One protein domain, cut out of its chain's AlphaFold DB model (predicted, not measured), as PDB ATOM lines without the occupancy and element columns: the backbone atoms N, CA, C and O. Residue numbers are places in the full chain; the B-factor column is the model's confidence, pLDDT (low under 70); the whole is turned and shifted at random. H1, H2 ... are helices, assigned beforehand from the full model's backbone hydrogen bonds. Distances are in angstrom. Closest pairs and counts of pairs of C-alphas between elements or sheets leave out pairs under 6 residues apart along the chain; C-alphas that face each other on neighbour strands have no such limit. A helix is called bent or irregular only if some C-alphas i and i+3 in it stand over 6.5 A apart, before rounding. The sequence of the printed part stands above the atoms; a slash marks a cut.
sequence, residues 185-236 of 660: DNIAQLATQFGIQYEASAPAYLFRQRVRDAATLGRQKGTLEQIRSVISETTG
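AT A GLANCE: This is residues 185 to 236 of the 660 residues of the protein "Tail protein P2 I" of Streptomyces sp. BK022 (UniProt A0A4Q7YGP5). Three helices lie in a loose row with H2, the longest, in the middle: H3 folds back beside H2 as a helical hairpin, and H1 is on the other side of H2, meeting it over a short stretch. H2 has a kink of 49 degrees near residue 213, and the unnamed residues 194 to 203 lead from the end of H1 back to the beginning of H2. The printed part has 52 residues with three named helices, in the order H1, H2, H3, and no named strand, and its class is all helix. The whole is compact, with a radius of gyration of the C-alphas of 10.7 A, and the C-alphas span 32 by 21 by 13 A along their three main axes.

IN THESE COORDINATES: H1 is residues 185 to 193, 14.0 A from first to last C-alpha, and begins with C-alpha 185 at (37.636, 39.813, -8.186). After ten residues comes H2, residues 204 to 219, 23.8 A long between its end C-alphas, beginning with C-alpha 204 at (29.119, 41.614, -1.704). H2 is irregular: C-alphas 212 and 215 are 7.5 A apart. H3, residues 224 to 235, measures 16.5 A and ends with C-alpha 235 at (22.443, 36.629, 7.213). Gly 236 is the last printed residue.

HOW THE PARTS SIT: H1 touches H2, which takes part with residues 208 to 211 alone; the closest C-alphas are those of Ala 191 and Val 211, 5.6 A apart. The two run the same way at a shallow tilt of 22 degrees, with centres 11.6 A apart. H2 touches H3 with 10 pairs of C-alphas within 8 A, the closest being those of Leu 217 and Gln 226 at 5.7 A. They form a helical hairpin, running opposite ways at a shallow tilt of 17 degrees, with centres 10.2 A apart. H1 and H3 are apart. In H3 every O i to N i+4 pair is within hydrogen-bond range, while H1 has 3 of 5 such pairs within range and H2 has 10 of 12.

THE WHOLE: The two C-alphas farthest apart are those of Asp 185 and Leu 224, at 32.2 A, while the first and last printed C-alphas, those of Asp 185 and Gly 236, are 21.6 A apart. The printed part has no cut. The link from H1 to H2, with 10 residues, is short, and the link from H2 to H3, with 4 residues, is tight; neither is long. The mean pLDDT of the printed part is 83.5, and no printed residue is under 70.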
ATOM      1  N   ASP A 185      37.003  40.983  -7.549       79.19
ATOM      2  CA  ASP A 185      37.636  39.813  -8.186       79.19
ATOM      3  C   ASP A 185      38.774  39.192  -7.358       79.19
ATOM      4  O   ASP A 185      38.930  37.973  -7.311       79.19
ATOM      5  N   ASN A 186      39.550  40.016  -6.651       84.81
ATOM      6  CA  ASN A 186      40.661  39.542  -5.824       84.81
ATOM      7  C   ASN A 186      40.175  38.937  -4.495       84.81
ATOM      8  O   ASN A 186      40.913  38.206  -3.839       84.81
ATOM      9  N   ILE A 187      38.934  39.217  -4.084       86.44
ATOM     10  CA  ILE A 187      38.379  38.752  -2.804       86.44
ATOM     11  C   ILE A 187      38.034  37.283  -2.875       86.44
ATOM     12  O   ILE A 187      38.286  36.576  -1.912       86.44
ATOM     13  N   ALA A 188      37.520  36.800  -4.006       79.44
ATOM     14  CA  ALA A 188      37.274  35.373  -4.193       79.44
ATOM     15  C   ALA A 188      38.574  34.558  -4.047       79.44
ATOM     16  O   ALA A 188      38.598  33.503  -3.409       79.44
ATOM     17  N   GLN A 189      39.689  35.090  -4.560       83.06
ATOM     18  CA  GLN A 189      41.006  34.474  -4.391       83.06
ATOM     19  C   GLN A 189      41.481  34.527  -2.935       83.06
ATOM     20  O   GLN A 189      41.984  33.529  -2.422       83.06
ATOM     21  N   LEU A 190      41.281  35.655  -2.247       85.94
ATOM     22  CA  LEU A 190      41.605  35.797  -0.826       85.94
ATOM     23  C   LEU A 190      40.758  34.859   0.054       85.94
ATOM     24  O   LEU A 190      41.291  34.198   0.937       85.94
ATOM     25  N   ALA A 191      39.460  34.742  -0.226       86.06
ATOM     26  CA  ALA A 191      38.522  33.858   0.465       86.06
ATOM     27  C   ALA A 191      38.953  32.388   0.373       86.06
ATOM     28  O   ALA A 191      38.926  31.667   1.370       86.06
ATOM     29  N   THR A 192      39.448  31.977  -0.798       84.31
ATOM     30  CA  THR A 192      39.951  30.616  -1.030       84.31
ATOM     31  C   THR A 192      41.127  30.274  -0.107       84.31
ATOM     32  O   THR A 192      41.235  29.137   0.345       84.31
ATOM     33  N   GLN A 193      41.979  31.247   0.247       84.56
ATOM     34  CA  GLN A 193      43.085  31.031   1.196       84.56
ATOM     35  C   GLN A 193      42.593  30.714   2.614       84.56
ATOM     36  O   GLN A 193      43.277  30.016   3.359       84.56
ATOM     37  N   PHE A 194      41.400  31.192   2.972       83.81
ATOM     38  CA  PHE A 194      40.739  30.909   4.247       83.81
ATOM     39  C   PHE A 194      39.747  29.737   4.166       83.81
ATOM     40  O   PHE A 194      39.062  29.454   5.145       83.81
ATOM     41  N   GLY A 195      39.654  29.054   3.019       82.94
ATOM     42  CA  GLY A 195      38.698  27.964   2.803       82.94
ATOM     43  C   GLY A 195      37.237  28.416   2.696       82.94
ATOM     44  O   GLY A 195      36.338  27.586   2.807       82.94
ATOM     45  N   ILE A 196      36.983  29.710   2.483       84.31
ATOM     46  CA  ILE A 196      35.636  30.263   2.309       84.31
ATOM     47  C   ILE A 196      35.251  30.138   0.832       84.31
ATOM     48  O   ILE A 196      35.934  30.675  -0.042       84.31
ATOM     49  N   GLN A 197      34.150  29.438   0.553       83.06
ATOM     50  CA  GLN A 197      33.615  29.318  -0.803       83.06
ATOM     51  C   GLN A 197      32.887  30.596  -1.223       83.06
ATOM     52  O   GLN A 197      32.269  31.284  -0.411       83.06
ATOM     53  N   TYR A 198      32.979  30.922  -2.511       80.25
ATOM     54  CA  TYR A 198      32.276  32.065  -3.073       80.25
ATOM     55  C   TYR A 198      30.776  31.762  -3.211       80.25
ATOM     56  O   TYR A 198      30.395  30.827  -3.915       80.25
ATOM     57  N   GLU A 199      29.933  32.581  -2.581       76.12
ATOM     58  CA  GLU A 199      28.474  32.483  -2.665       76.12
ATOM     59  C   GLU A 199      27.915  33.583  -3.567       76.12
ATOM     60  O   GLU A 199      28.006  34.775  -3.274       76.12
ATOM     61  N   ALA A 200      27.300  33.164  -4.670       71.06
ATOM     62  CA  ALA A 200      26.728  34.061  -5.665       71.06
ATOM     63  C   ALA A 200      25.528  34.880  -5.160       71.06
ATOM     64  O   ALA A 200      25.279  35.981  -5.647       71.06
ATOM     65  N   SER A 201      24.780  34.310  -4.218       74.06
ATOM     66  CA  SER A 201      23.557  34.865  -3.640       74.06
ATOM     67  C   SER A 201      23.810  35.778  -2.440       74.06
ATOM     68  O   SER A 201      22.890  36.460  -1.993       74.06
ATOM     69  N   ALA A 202      25.031  35.803  -1.899       78.31
ATOM     70  CA  ALA A 202      25.366  36.636  -0.753       78.31
ATOM     71  C   ALA A 202      25.736  38.060  -1.210       78.31
ATOM     72  O   ALA A 202      26.603  38.209  -2.079       78.31
ATOM     73  N   PRO A 203      25.147  39.118  -0.615       85.44
ATOM     74  CA  PRO A 203      25.554  40.496  -0.865       85.44
ATOM     75  C   PRO A 203      27.065  40.681  -0.717       85.44
ATOM     76  O   PRO A 203      27.683  40.207   0.244       85.44
ATOM     77  N   ALA A 204      27.668  41.430  -1.641       84.94
ATOM     78  CA  ALA A 204      29.119  41.614  -1.704       84.94
ATOM     79  C   ALA A 204      29.722  42.169  -0.400       84.94
ATOM     80  O   ALA A 204      30.861  41.860  -0.055       84.94
ATOM     81  N   TYR A 205      28.958  42.983   0.333       87.25
ATOM     82  CA  TYR A 205      29.362  43.515   1.631       87.25
ATOM     83  C   TYR A 205      29.529  42.420   2.696       87.25
ATOM     84  O   TYR A 205      30.561  42.387   3.367       87.25
ATOM     85  N   LEU A 206      28.566  41.498   2.809       88.00
ATOM     86  CA  LEU A 206      28.626  40.390   3.768       88.00
ATOM     87  C   LEU A 206      29.784  39.448   3.438       88.00
ATOM     88  O   LEU A 206      30.553  39.077   4.319       88.00
ATOM     89  N   PHE A 207      29.988  39.145   2.154       87.81
ATOM     90  CA  PHE A 207      31.120  38.321   1.730       87.81
ATOM     91  C   PHE A 207      32.472  38.938   2.133       87.81
ATOM     92  O   PHE A 207      33.359  38.242   2.622       87.81
ATOM     93  N   ARG A 208      32.621  40.265   2.006       89.31
ATOM     94  CA  ARG A 208      33.823  40.976   2.473       89.31
ATOM     95  C   ARG A 208      34.015  40.897   3.982       89.31
ATOM     96  O   ARG A 208      35.152  40.731   4.418       89.31
ATOM     97  N   GLN A 209      32.940  41.028   4.759       89.44
ATOM     98  CA  GLN A 209      33.000  40.889   6.215       89.44
ATOM     99  C   GLN A 209      33.465  39.485   6.611       89.44
ATOM    100  O   GLN A 209      34.454  39.379   7.328       89.44
ATOM    101  N   ARG A 210      32.884  38.432   6.019       87.81
ATOM    102  CA  ARG A 210      33.297  37.038   6.259       87.81
ATOM    103  C   ARG A 210      34.790  36.820   6.014       87.81
ATOM    104  O   ARG A 210      35.479  36.208   6.824       87.81
ATOM    105  N   VAL A 211      35.322  37.349   4.908       89.44
ATOM    106  CA  VAL A 211      36.757  37.224   4.585       89.44
ATOM    107  C   VAL A 211      37.632  38.041   5.542       89.44
ATOM    108  O   VAL A 211      38.708  37.584   5.921       89.44
ATOM    109  N   ARG A 212      37.185  39.234   5.954       89.69
ATOM    110  CA  ARG A 212      37.889  40.078   6.933       89.69
ATOM    111  C   ARG A 212      37.973  39.397   8.300       89.69
ATOM    112  O   ARG A 212      39.035  39.414   8.921       89.69
ATOM    113  N   ASP A 213      36.865  38.819   8.752       88.56
ATOM    114  CA  ASP A 213      36.700  38.317  10.117       88.56
ATOM    115  C   ASP A 213      37.075  36.836  10.258       88.56
ATOM    116  O   ASP A 213      37.243  36.351  11.378       88.56
ATOM    117  N   ALA A 214      37.340  36.143   9.144       86.88
ATOM    118  CA  ALA A 214      37.711  34.728   9.072       86.88
ATOM    119  C   ALA A 214      38.739  34.290  10.130       86.88
ATOM    120  O   ALA A 214      38.556  33.281  10.815       86.88
ATOM    121  N   ALA A 215      39.820  35.056  10.304       84.38
ATOM    122  CA  ALA A 215      40.869  34.726  11.269       84.38
ATOM    123  C   ALA A 215      40.407  34.895  12.729       84.38
ATOM    124  O   ALA A 215      40.777  34.101  13.597       84.38
ATOM    125  N   THR A 216      39.592  35.915  13.009       84.94
ATOM    126  CA  THR A 216      39.033  36.174  14.343       84.94
ATOM    127  C   THR A 216      37.996  35.115  14.703       84.94
ATOM    128  O   THR A 216      38.083  34.526  15.781       84.94
ATOM    129  N   LEU A 217      37.096  34.790  13.772       82.50
ATOM    130  CA  LEU A 217      36.118  33.714  13.924       82.50
ATOM    131  C   LEU A 217      36.794  32.357  14.130       82.50
ATOM    132  O   LEU A 217      36.409  31.602  15.019       82.50
ATOM    133  N   GLY A 218      37.855  32.070  13.370       79.62
ATOM    134  CA  GLY A 218      38.646  30.852  13.539       79.62
ATOM    135  C   GLY A 218      39.248  30.723  14.942       79.62
ATOM    136  O   GLY A 218      39.260  29.630  15.508       79.62
ATOM    137  N   ARG A 219      39.691  31.835  15.545       75.88
ATOM    138  CA  ARG A 219      40.208  31.859  16.926       75.88
ATOM    139  C   ARG A 219      39.130  31.668  17.990       75.88
ATOM    140  O   ARG A 219      39.446  31.192  19.074       75.88
ATOM    141  N   GLN A 220      37.899  32.077  17.709       79.38
ATOM    142  CA  GLN A 220      36.784  32.055  18.659       79.38
ATOM    143  C   GLN A 220      35.878  30.826  18.490       79.38
ATOM    144  O   GLN A 220      34.809  30.764  19.098       79.38
ATOM    145  N   LYS A 221      36.288  29.845  17.677       75.12
ATOM    146  CA  LYS A 221      35.512  28.637  17.378       75.12
ATOM    147  C   LYS A 221      34.960  27.977  18.649       75.12
ATOM    148  O   LYS A 221      35.718  27.655  19.560       75.12
ATOM    149  N   GLY A 222      33.646  27.749  18.675       71.44
ATOM    150  CA  GLY A 222      32.950  27.096  19.790       71.44
ATOM    151  C   GLY A 222      32.520  28.034  20.922       71.44
ATOM    152  O   GLY A 222      31.952  27.571  21.905       71.44
ATOM    153  N   THR A 223      32.758  29.343  20.801       81.12
ATOM    154  CA  THR A 223      32.198  30.346  21.721       81.12
ATOM    155  C   THR A 223      30.850  30.860  21.212       81.12
ATOM    156  O   THR A 223      30.609  30.895  20.005       81.12
ATOM    157  N   LEU A 224      29.979  31.315  22.120       80.88
ATOM    158  CA  LEU A 224      28.704  31.946  21.746       80.88
ATOM    159  C   LEU A 224      28.909  33.161  20.837       80.88
ATOM    160  O   LEU A 224      28.190  33.328  19.857       80.88
ATOM    161  N   GLU A 225      29.939  33.960  21.116       82.56
ATOM    162  CA  GLU A 225      30.281  35.133  20.310       82.56
ATOM    163  C   GLU A 225      30.624  34.762  18.866       82.56
ATOM    164  O   GLU A 225      30.230  35.466  17.935       82.56
ATOM    165  N   GLN A 226      31.297  33.628  18.651       85.94
ATOM    166  CA  GLN A 226      31.590  33.144  17.304       85.94
ATOM    167  C   GLN A 226      30.327  32.702  16.573       85.94
ATOM    168  O   GLN A 226      30.170  33.041  15.404       85.94
ATOM    169  N   ILE A 227      29.421  31.980  17.235       86.12
ATOM    170  CA  ILE A 227      28.155  31.560  16.617       86.12
ATOM    171  C   ILE A 227      27.331  32.796  16.238       86.12
ATOM    172  O   ILE A 227      26.830  32.877  15.117       86.12
ATOM    173  N   ARG A 228      27.259  33.796  17.125       89.31
ATOM    174  CA  ARG A 228      26.536  35.049  16.869       89.31
ATOM    175  C   ARG A 228      27.133  35.791  15.682       89.31
ATOM    176  O   ARG A 228      26.409  36.182  14.770       89.31
ATOM    177  N   SER A 229      28.456  35.936  15.679       86.81
ATOM    178  CA  SER A 229      29.181  36.634  14.617       86.81
ATOM    179  C   SER A 229      29.023  35.920  13.272       86.81
ATOM    180  O   SER A 229      28.722  36.568  12.277       86.81
ATOM    181  N   VAL A 230      29.088  34.582  13.237       87.31
ATOM    182  CA  VAL A 230      28.832  33.807  12.010       87.31
ATOM    183  C   VAL A 230      27.404  34.007  11.503       87.31
ATOM    184  O   VAL A 230      27.221  34.199  10.301       87.31
ATOM    185  N   ILE A 231      26.391  33.995  12.376       86.94
ATOM    186  CA  ILE A 231      24.992  34.222  11.968       86.94
ATOM    187  C   ILE A 231      24.824  35.632  11.398       86.94
ATOM    188  O   ILE A 231      24.234  35.791  10.325       86.94
ATOM    189  N   SER A 232      25.400  36.636  12.062       87.44
ATOM    190  CA  SER A 232      25.344  38.027  11.614       87.44
ATOM    191  C   SER A 232      26.061  38.245  10.288       87.44
ATOM    192  O   SER A 232      25.520  38.918   9.415       87.44
ATOM    193  N   GLU A 233      27.240  37.664  10.091       85.00
ATOM    194  CA  GLU A 233      27.986  37.771   8.833       85.00
ATOM    195  C   GLU A 233      27.368  36.929   7.707       85.00
ATOM    196  O   GLU A 233      27.573  37.203   6.519       85.00
ATOM    197  N   THR A 234      26.604  35.890   8.051       81.69
ATOM    198  CA  THR A 234      25.929  35.049   7.060       81.69
ATOM    199  C   THR A 234      24.643  35.695   6.565       81.69
ATOM    200  O   THR A 234      24.432  35.781   5.356       81.69
ATOM    201  N   THR A 235      23.811  36.171   7.490       83.12
ATOM    202  CA  THR A 235      22.443  36.629   7.213       83.12
ATOM    203  C   THR A 235      22.319  38.148   7.102       83.12
ATOM    204  O   THR A 235      21.352  38.637   6.526       83.12
ATOM    205  N   GLY A 236      23.275  38.900   7.652       82.50
ATOM    206  CA  GLY A 236      23.175  40.348   7.830       82.50
ATOM    207  C   GLY A 236      22.317  40.784   9.024       82.50
ATOM    208  O   GLY A 236      22.204  41.985   9.260       82.50
TER     209      GLY A 236